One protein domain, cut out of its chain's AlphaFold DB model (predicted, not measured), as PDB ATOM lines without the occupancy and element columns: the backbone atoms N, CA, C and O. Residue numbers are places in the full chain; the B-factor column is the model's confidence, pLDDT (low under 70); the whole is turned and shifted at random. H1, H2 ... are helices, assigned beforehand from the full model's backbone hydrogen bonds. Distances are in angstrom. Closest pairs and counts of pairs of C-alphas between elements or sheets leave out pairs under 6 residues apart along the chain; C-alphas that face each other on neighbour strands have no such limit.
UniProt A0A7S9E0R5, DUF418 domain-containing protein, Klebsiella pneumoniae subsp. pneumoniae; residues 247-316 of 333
ATOM      1  N   ARG A 247     186.432 268.268 188.017       79.19
ATOM      2  CA  ARG A 247     187.395 268.457 189.122       79.19
ATOM      3  C   ARG A 247     187.113 269.721 189.945       79.19
ATOM      4  O   ARG A 247     187.398 269.750 191.142       79.19
ATOM      5  N   THR A 248     186.513 270.737 189.327       80.44
ATOM      6  CA  THR A 248     186.090 271.984 189.982       80.44
ATOM      7  C   THR A 248     185.024 271.743 191.047       80.44
ATOM      8  O   THR A 248     185.106 272.329 192.122       80.44
ATOM      9  N   VAL A 249     184.082 270.820 190.822       81.88
ATOM     10  CA  VAL A 249     183.068 270.457 191.826       81.88
ATOM     11  C   VAL A 249     183.716 269.789 193.037       81.88
ATOM     12  O   VAL A 249     183.352 270.093 194.172       81.88
ATOM     13  N   GLY A 250     184.747 268.965 192.823       80.38
ATOM     14  CA  GLY A 250     185.563 268.414 193.908       80.38
ATOM     15  C   GLY A 250     186.295 269.491 194.722       80.38
ATOM     16  O   GLY A 250     186.322 269.425 195.953       80.38
ATOM     17  N   ALA A 251     186.844 270.517 194.061       81.44
ATOM     18  CA  ALA A 251     187.488 271.648 194.736       81.44
ATOM     19  C   ALA A 251     186.483 272.493 195.538       81.44
ATOM     20  O   ALA A 251     186.732 272.813 196.701       81.44
ATOM     21  N   ILE A 252     185.305 272.770 194.970       84.94
ATOM     22  CA  ILE A 252     184.215 273.479 195.658       84.94
ATOM     23  C   ILE A 252     183.725 272.672 196.871       84.94
ATOM     24  O   ILE A 252     183.503 273.235 197.943       84.94
ATOM     25  N   ALA A 253     183.621 271.346 196.752       84.25
ATOM     26  CA  ALA A 253     183.273 270.483 197.879       84.25
ATOM     27  C   ALA A 253     184.323 270.547 199.005       84.25
ATOM     28  O   ALA A 253     183.966 270.516 200.183       84.25
ATOM     29  N   CYS A 254     185.611 270.688 198.669       83.31
ATOM     30  CA  CYS A 254     186.665 270.923 199.657       83.31
ATOM     31  C   CYS A 254     186.457 272.252 200.395       83.31
ATOM     32  O   CYS A 254     186.444 272.259 201.624       83.31
ATOM     33  N   VAL A 255     186.188 273.342 199.673       85.31
ATOM     34  CA  VAL A 255     185.856 274.647 200.280       85.31
ATOM     35  C   VAL A 255     184.647 274.533 201.214       85.31
ATOM     36  O   VAL A 255     184.685 275.051 202.328       85.31
ATOM     37  N   GLY A 256     183.601 273.799 200.813       84.19
ATOM     38  CA  GLY A 256     182.408 273.571 201.638       84.19
ATOM     39  C   GLY A 256     182.672 272.772 202.920       84.19
ATOM     40  O   GLY A 256     182.030 273.013 203.942       84.19
ATOM     41  N   ARG A 257     183.650 271.856 202.914       84.00
ATOM     42  CA  ARG A 257     184.093 271.138 204.126       84.00
ATOM     43  C   ARG A 257     184.901 272.014 205.090       84.00
ATOM     44  O   ARG A 257     185.033 271.636 206.249       84.00
ATOM     45  N   MET A 258     185.409 273.154 204.622       86.50
ATOM     46  CA  MET A 258     186.113 274.175 205.407       86.50
ATOM     47  C   MET A 258     185.308 275.481 205.501       86.50
ATOM     48  O   MET A 258     185.880 276.565 205.584       86.50
ATOM     49  N   ALA A 259     183.973 275.407 205.443       86.06
ATOM     50  CA  ALA A 259     183.128 276.596 205.355       86.06
ATOM     51  C   ALA A 259     183.330 277.587 206.516       86.06
ATOM     52  O   ALA A 259     183.317 278.792 206.279       86.06
ATOM     53  N   LEU A 260     183.537 277.107 207.747       85.12
ATOM     54  CA  LEU A 260     183.701 277.977 208.915       85.12
ATOM     55  C   LEU A 260     185.104 278.594 208.948       85.12
ATOM     56  O   LEU A 260     185.241 279.788 209.198       85.12
ATOM     57  N   THR A 261     186.132 277.807 208.627       87.88
ATOM     58  CA  THR A 261     187.508 278.296 208.486       87.88
ATOM     59  C   THR A 261     187.592 279.347 207.382       87.88
ATOM     60  O   THR A 261     188.149 280.417 207.597       87.88
ATOM     61  N   ASN A 262     186.984 279.087 206.223       88.69
ATOM     62  CA  ASN A 262     186.994 280.005 205.087       88.69
ATOM     63  C   ASN A 262     186.200 281.284 205.367       88.69
ATOM     64  O   ASN A 262     186.636 282.360 204.968       88.69
ATOM     65  N   TYR A 263     185.083 281.185 206.091       85.56
ATOM     66  CA  TYR A 263     184.319 282.350 206.537       85.56
ATOM     67  C   TYR A 263     185.139 283.249 207.474       85.56
ATOM     68  O   TYR A 263     185.224 284.461 207.264       85.56
ATOM     69  N   LEU A 264     185.807 282.664 208.475       85.56
ATOM     70  CA  LEU A 264     186.658 283.422 209.397       85.56
ATOM     71  C   LEU A 264     187.921 283.961 208.715       85.56
ATOM     72  O   LEU A 264     188.314 285.089 208.992       85.56
ATOM     73  N   LEU A 265     188.519 283.210 207.787       87.19
ATOM     74  CA  LEU A 265     189.651 283.674 206.985       87.19
ATOM     75  C   LEU A 265     189.264 284.881 206.126       87.19
ATOM     76  O   LEU A 265     189.994 285.865 206.087       87.19
ATOM     77  N   GLN A 266     188.104 284.835 205.466       85.69
ATOM     78  CA  GLN A 266     187.588 285.971 204.700       85.69
ATOM     79  C   GLN A 266     187.336 287.176 205.596       85.69
ATOM     80  O   GLN A 266     187.703 288.287 205.226       85.69
ATOM     81  N   THR A 267     186.782 286.947 206.787       84.94
ATOM     82  CA  THR A 267     186.607 288.009 207.781       84.94
ATOM     83  C   THR A 267     187.952 288.632 208.129       84.94
ATOM     84  O   THR A 267     188.095 289.842 208.013       84.94
ATOM     85  N   LEU A 268     188.963 287.822 208.456       86.06
ATOM     86  CA  LEU A 268     190.305 288.297 208.781       86.06
ATOM     87  C   LEU A 268     190.917 289.126 207.643       86.06
ATOM     88  O   LEU A 268     191.428 290.214 207.897       86.06
ATOM     89  N   ILE A 269     190.822 288.652 206.396       85.56
ATOM     90  CA  ILE A 269     191.304 289.386 205.216       85.56
ATOM     91  C   ILE A 269     190.592 290.738 205.102       85.56
ATOM     92  O   ILE A 269     191.242 291.756 204.877       85.56
ATOM     93  N   THR A 270     189.270 290.777 205.289       83.31
ATOM     94  CA  THR A 270     188.518 292.038 205.237       83.31
ATOM     95  C   THR A 270     188.831 292.963 206.410       83.31
ATOM     96  O   THR A 270     188.943 294.166 206.214       83.31
ATOM     97  N   THR A 271     189.028 292.436 207.617       83.00
ATOM     98  CA  THR A 271     189.428 293.226 208.786       83.00
ATOM     99  C   THR A 271     190.810 293.835 208.568       83.00
ATOM    100  O   THR A 271     190.993 295.027 208.796       83.00
ATOM    101  N   LEU A 272     191.758 293.060 208.034       85.06
ATOM    102  CA  LEU A 272     193.075 293.565 207.652       85.06
ATOM    103  C   LEU A 272     192.969 294.636 206.559       85.06
ATOM    104  O   LEU A 272     193.642 295.655 206.642       85.06
ATOM    105  N   PHE A 273     192.083 294.456 205.578       85.44
ATOM    106  CA  PHE A 273     191.818 295.463 204.550       85.44
ATOM    107  C   PHE A 273     191.379 296.810 205.156       85.44
ATOM    108  O   PHE A 273     191.862 297.858 204.726       85.44
ATOM    109  N   TYR A 274     190.522 296.799 206.184       83.25
ATOM    110  CA  TYR A 274     190.164 298.019 206.917       83.25
ATOM    111  C   TYR A 274     191.344 298.583 207.719       83.25
ATOM    112  O   TYR A 274     191.607 299.778 207.623       83.25
ATOM    113  N   HIS A 275     192.106 297.751 208.437       83.06
ATOM    114  CA  HIS A 275     193.276 298.215 209.203       83.06
ATOM    115  C   HIS A 275     194.391 298.805 208.334       83.06
ATOM    116  O   HIS A 275     195.075 299.728 208.761       83.06
ATOM    117  N   LEU A 276     194.548 298.324 207.100       86.19
ATOM    118  CA  LEU A 276     195.488 298.875 206.121       86.19
ATOM    119  C   LEU A 276     195.000 300.196 205.494       86.19
ATOM    120  O   LEU A 276     195.638 300.717 204.580       86.19
ATOM    121  N   GLY A 277     193.862 300.740 205.937       83.62
ATOM    122  CA  GLY A 277     193.346 302.015 205.442       83.62
ATOM    123  C   GLY A 277     192.835 301.958 204.002       83.62
ATOM    124  O   GLY A 277     192.727 303.000 203.357       83.62
ATOM    125  N   LEU A 278     192.539 300.763 203.477       84.62
ATOM    126  CA  LEU A 278     192.179 300.543 202.071       84.62
ATOM    127  C   LEU A 278     190.705 300.844 201.749       84.62
ATOM    128  O   LEU A 278     190.279 300.749 200.595       84.62
ATOM    129  N   PHE A 279     189.911 301.214 202.755       84.00
ATOM    130  CA  PHE A 279     188.519 301.602 202.559       84.00
ATOM    131  C   PHE A 279     188.417 302.832 201.644       84.00
ATOM    132  O   PHE A 279     189.155 303.796 201.818       84.00
ATOM    133  N   MET A 280     187.513 302.780 200.658       83.69
ATOM    134  CA  MET A 280     187.294 303.832 199.649       83.69
ATOM    135  C   MET A 280     188.507 304.176 198.758       83.69
ATOM    136  O   MET A 280     188.476 305.182 198.058       83.69
ATOM    137  N   ARG A 281     189.556 303.336 198.718       85.50
ATOM    138  CA  ARG A 281     190.741 303.573 197.865       85.50
ATOM    139  C   ARG A 281     190.681 302.950 196.472       85.50
ATOM    140  O   ARG A 281     191.490 303.308 195.625       85.50
ATOM    141  N   PHE A 282     189.769 302.008 196.251       87.00
ATOM    142  CA  PHE A 282     189.687 301.257 195.001       87.00
ATOM    143  C   PHE A 282     188.407 301.575 194.243       87.00
ATOM    144  O   PHE A 282     187.317 301.557 194.819       87.00
ATOM    145  N   ASP A 283     188.538 301.790 192.936       85.75
ATOM    146  CA  ASP A 283     187.385 301.861 192.045       85.75
ATOM    147  C   ASP A 283     186.805 300.456 191.767       85.75
ATOM    148  O   ASP A 283     187.425 299.417 192.021       85.75
ATOM    149  N   ARG A 284     185.589 300.406 191.219       83.88
ATOM    150  CA  ARG A 284     184.831 299.181 190.926       83.88
ATOM    151  C   ARG A 284     185.624 298.184 190.083       83.88
ATOM    152  O   ARG A 284     185.541 296.985 190.340       83.88
ATOM    153  N   LEU A 285     186.396 298.665 189.106       86.56
ATOM    154  CA  LEU A 285     187.236 297.808 188.263       86.56
ATOM    155  C   LEU A 285     188.421 297.221 189.037       86.56
ATOM    156  O   LEU A 285     188.740 296.047 188.872       86.56
ATOM    157  N   GLN A 286     189.031 297.993 189.934       87.00
ATOM    158  CA  GLN A 286     190.135 297.514 190.769       87.00
ATOM    159  C   GLN A 286     189.655 296.472 191.784       87.00
ATOM    160  O   GLN A 286     190.353 295.495 192.038       87.00
ATOM    161  N   LEU A 287     188.428 296.602 192.300       84.62
ATOM    162  CA  LEU A 287     187.821 295.573 193.151       84.62
ATOM    163  C   LEU A 287     187.622 294.233 192.420       84.62
ATOM    164  O   LEU A 287     187.703 293.179 193.053       84.62
ATOM    165  N   LEU A 288     187.432 294.231 191.093       84.12
ATOM    166  CA  LEU A 288     187.385 292.983 190.316       84.12
ATOM    167  C   LEU A 288     188.733 292.247 190.315       84.12
ATOM    168  O   LEU A 288     188.747 291.017 190.246       84.12
ATOM    169  N   ALA A 289     189.853 292.955 190.486       83.19
ATOM    170  CA  ALA A 289     191.175 292.340 190.604       83.19
ATOM    171  C   ALA A 289     191.350 291.514 191.896       83.19
ATOM    172  O   ALA A 289     192.276 290.713 191.984       83.19
ATOM    173  N   PHE A 290     190.440 291.639 192.873       82.12
ATOM    174  CA  PHE A 290     190.415 290.808 194.083       82.12
ATOM    175  C   PHE A 290     189.632 289.496 193.892       82.12
ATOM    176  O   PHE A 290     189.739 288.592 194.721       82.12
ATOM    177  N   VAL A 291     188.879 289.325 192.798       82.19
ATOM    178  CA  VAL A 291     188.130 288.082 192.507       82.19
ATOM    179  C   VAL A 291     189.026 286.828 192.459       82.19
ATOM    180  O   VAL A 291     188.623 285.799 193.015       82.19
ATOM    181  N   PRO A 292     190.257 286.867 191.904       83.81
ATOM    182  CA  PRO A 292     191.189 285.739 191.934       83.81
ATOM    183  C   PRO A 292     191.573 285.252 193.341       83.81
ATOM    184  O   PRO A 292     191.972 284.097 193.485       83.81
ATOM    185  N   ILE A 293     191.382 286.051 194.402       83.12
ATOM    186  CA  ILE A 293     191.571 285.596 195.795       83.12
ATOM    187  C   ILE A 293     190.681 284.383 196.094       83.12
ATOM    188  O   ILE A 293     191.056 283.492 196.858       83.12
ATOM    189  N   TRP A 294     189.519 284.286 195.445       82.19
ATOM    190  CA  TRP A 294     188.655 283.120 195.580       82.19
ATOM    191  C   TRP A 294     189.263 281.855 194.953       82.19
ATOM    192  O   TRP A 294     189.105 280.763 195.503       82.19
ATOM    193  N   ALA A 295     190.023 281.991 193.860       83.94
ATOM    194  CA  ALA A 295     190.778 280.883 193.273       83.94
ATOM    195  C   ALA A 295     191.903 280.414 194.209       83.94
ATOM    196  O   ALA A 295     192.083 279.209 194.397       83.94
ATOM    197  N   VAL A 296     192.594 281.345 194.877       84.81
ATOM    198  CA  VAL A 296     193.572 281.011 195.926       84.81
ATOM    199  C   VAL A 296     192.893 280.259 197.073       84.81
ATOM    200  O   VAL A 296     193.386 279.216 197.500       84.81
ATOM    201  N   ASN A 297     191.720 280.712 197.520       86.12
ATOM    202  CA  ASN A 297     190.958 280.037 198.573       86.12
ATOM    203  C   ASN A 297     190.556 278.598 198.177       86.12
ATOM    204  O   ASN A 297     190.715 277.662 198.965       86.12
ATOM    205  N   LEU A 298     190.109 278.395 196.933       84.88
ATOM    206  CA  LEU A 298     189.835 277.066 196.370       84.88
ATOM    207  C   LEU A 298     191.069 276.157 196.410       84.88
ATOM    208  O   LEU A 298     190.978 275.009 196.855       84.88
ATOM    209  N   LEU A 299     192.217 276.669 195.964       85.44
ATOM    210  CA  LEU A 299     193.473 275.921 195.937       85.44
ATOM    211  C   LEU A 299     193.922 275.545 197.351       85.44
ATOM    212  O   LEU A 299     194.115 274.357 197.622       85.44
ATOM    213  N   VAL A 300     193.999 276.517 198.262       84.88
ATOM    214  CA  VAL A 300     194.414 276.311 199.658       84.88
ATOM    215  C   VAL A 300     193.486 275.326 200.365       84.88
ATOM    216  O   VAL A 300     193.965 274.350 200.942       84.88
ATOM    217  N   SER A 301     192.165 275.499 200.244       85.38
ATOM    218  CA  SER A 301     191.179 274.573 200.820       85.38
ATOM    219  C   SER A 301     191.353 273.147 200.287       85.38
ATOM    220  O   SER A 301     191.272 272.171 201.039       85.38
ATOM    221  N   SER A 302     191.611 273.005 198.983       82.69
ATOM    222  CA  SER A 302     191.799 271.696 198.351       82.69
ATOM    223  C   SER A 302     193.111 271.017 198.754       82.69
ATOM    224  O   SER A 302     193.136 269.797 198.911       82.69
ATOM    225  N   LEU A 303     194.192 271.780 198.948       83.31
ATOM    226  CA  LEU A 303     195.497 271.261 199.357       83.31
ATOM    227  C   LEU A 303     195.516 270.903 200.847       83.31
ATOM    228  O   LEU A 303     196.075 269.874 201.229       83.31
ATOM    229  N   TRP A 304     194.873 271.720 201.680       83.19
ATOM    230  CA  TRP A 304     194.804 271.521 203.126       83.19
ATOM    231  C   TRP A 304     194.036 270.250 203.494       83.19
ATOM    232  O   TRP A 304     194.528 269.417 204.261       83.19
ATOM    233  N   LEU A 305     192.866 270.036 202.878       81.00
ATOM    234  CA  LEU A 305     192.031 268.859 203.142       81.00
ATOM    235  C   LEU A 305     192.632 267.533 202.678       81.00
ATOM    236  O   LEU A 305     192.173 266.481 203.120       81.00
ATOM    237  N   ARG A 306     193.664 267.556 201.825       74.50
ATOM    238  CA  ARG A 306     194.429 266.342 201.497       74.50
ATOM    239  C   ARG A 306     195.246 265.839 202.683       74.50
ATOM    240  O   ARG A 306     195.577 264.663 202.716       74.50
ATOM    241  N   ARG A 307     195.589 266.718 203.631       67.56
ATOM    242  CA  ARG A 307     196.488 266.404 204.749       67.56
ATOM    243  C   ARG A 307     195.793 266.429 206.108       67.56
ATOM    244  O   ARG A 307     196.206 265.684 206.990       67.56
ATOM    245  N   ARG A 308     194.777 267.281 206.320       72.19
ATOM    246  CA  ARG A 308     194.143 267.481 207.642       72.19
ATOM    247  C   ARG A 308     192.662 267.853 207.541       72.19
ATOM    248  O   ARG A 308     192.207 268.369 206.528       72.19
ATOM    249  N   ARG A 309     191.903 267.639 208.626       73.12
ATOM    250  CA  ARG A 309     190.557 268.223 208.786       73.12
ATOM    251  C   ARG A 309     190.665 269.750 208.942       73.12
ATOM    252  O   ARG A 309     191.693 270.246 209.398       73.12
ATOM    253  N   GLY A 310     189.611 270.479 208.565       77.50
ATOM    254  CA  GLY A 310     189.544 271.932 208.754       77.50
ATOM    255  C   GLY A 310     189.788 272.307 210.226       77.50
ATOM    256  O   GLY A 310     189.191 271.671 211.103       77.50
ATOM    257  N   PRO A 311     190.696 273.256 210.523       81.12
ATOM    258  CA  PRO A 311     191.165 273.507 211.886       81.12
ATOM    259  C   PRO A 311     190.043 274.048 212.780       81.12
ATOM    260  O   PRO A 311     189.834 273.547 213.887       81.12
ATOM    261  N   VAL A 312     189.258 275.004 212.274       85.38
ATOM    262  CA  VAL A 312     188.136 275.577 213.025       85.38
ATOM    263  C   VAL A 312     186.971 274.594 213.084       85.38
ATOM    264  O   VAL A 312     186.305 274.498 214.106       85.38
ATOM    265  N   GLU A 313     186.737 273.800 212.041       86.44
ATOM    266  CA  GLU A 313     185.690 272.775 212.039       86.44
ATOM    267  C   GLU A 313     185.966 271.669 213.062       86.44
ATOM    268  O   GLU A 313     185.032 271.152 213.682       86.44
ATOM    269  N   TRP A 314     187.238 271.309 213.265       85.38
ATOM    270  CA  TRP A 314     187.637 270.394 214.330       85.38
ATOM    271  C   TRP A 314     187.324 270.986 215.705       85.38
ATOM    272  O   TRP A 314     186.635 270.333 216.492       85.38
ATOM    273  N   LEU A 315     187.737 272.232 215.963       86.00
ATOM    274  CA  LEU A 315     187.445 272.923 217.223       86.00
ATOM    275  C   LEU A 315     185.932 273.055 217.448       86.00
ATOM    276  O   LEU A 315     185.420 272.758 218.526       86.00
ATOM    277  N   TRP A 316     185.199 273.409 216.395       86.88
ATOM    278  CA  TRP A 316     183.747 273.523 216.399       86.88
ATOM    279  C   TRP A 316     183.065 272.214 216.784       86.88
ATOM    280  O   TRP A 316     182.101 272.195 217.556       86.88
TER     281      TRP A 316
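This is residues 247 to 316 of the 333 residues of the protein "DUF418 domain-containing protein" of Klebsiella pneumoniae subsp. pneumoniae (UniProt A0A7S9E0R5). The chain draws a flat, open loop: H2 runs out as one long side, residues 276 to 283 turn round at the far end, and H3 and then H4 come back as the other side, with an empty space between H2 and H3. At the near end H1 stands across the frame and packs on H4, while the short H5 packs on the beginning of H2. The printed part has 70 residues with five named helices, in the order H1, H2, H3, H4, H5, and no named strand; the class is all helix. The whole is loose, with a radius of gyration of the C-alphas of 14.0 A, and the C-alphas span 38 by 28 by 14 A.

The printed part begins with H1, residues 247 to 257, which measures 15.6 A from first to last C-alpha; C-alpha 247 is at (187.395, 268.457, 189.122). After Met 258 comes H2, residues 259 to 275, the longest helix by residues, with 24.2 A from C-alpha 259 to C-alpha 275. Its last C-alpha, that of His 275, is at (193.276, 298.215, 209.203). H3 is short, residues 284 to 288, with 6.7 A between its first and last C-alphas. H4 is residues 293 to 304 and measures 16.2 A from first to last C-alpha. H5, residues 311 to 316, measures 8.7 A and ends at C-alpha 316, at (183.747, 273.523, 216.399).

H1 and H2, joined by a tight link of one residue, are close but not clearly touching. Their closest C-alphas, those of Val 255 and Asn 262, are 7.3 A apart, and their lines stand at 81 degrees, about perpendicular. H1 touches H4, and H4 touches H1 with its residues 297 to 302 alone. The closest C-alphas of H1 and H4 are those of Val 255 and Ser 301, 5.4 A apart, and the two lines stand at 80 degrees, about perpendicular. H2 and H4 are close but not clearly touching, with the C-alphas of Asn 262 and Asn 297 the closest at 7.6 A. H2 and H4 run opposite ways at a steep tilt of 44 degrees. H2 touches H5 with its residues 260 to 261 alone; the closest C-alphas, those of Thr 261 and Val 312, are 5.3 A apart. H2 and H5 run opposite ways at a steep tilt of 68 degrees, only just short of about perpendicular. H3 touches no helix and is apart from H1, H2, H4 and H5. H4 and H5 are apart, and H1 and H5 are apart too, but only just, with their closest C-alphas 8.2 A from each other. In H1, H2, H3, H4 and H5 every O i to N i+4 pair is within hydrogen-bond range.

The two C-alphas farthest apart are those of Met 280 and Arg 307, 38.9 A. The first and last printed C-alphas, those of Arg 247 and Trp 316, are 28.0 A apart. Two stretches stand free: residues 271 to 277, of which 271 to 275 belong to H2, and residues 280 to 292, of which 284 to 288 belong to H3. The body without them has 50 residues and spans 35 by 27 by 14 A. No link is long: those from H1 to H2 and from H3 to H4 are tight, and those from H2 to H3 and from H4 to H5 are short. The printed part has no cut. The mean pLDDT of the printed part is 83.6, and residue 307 is the one printed residue under 70.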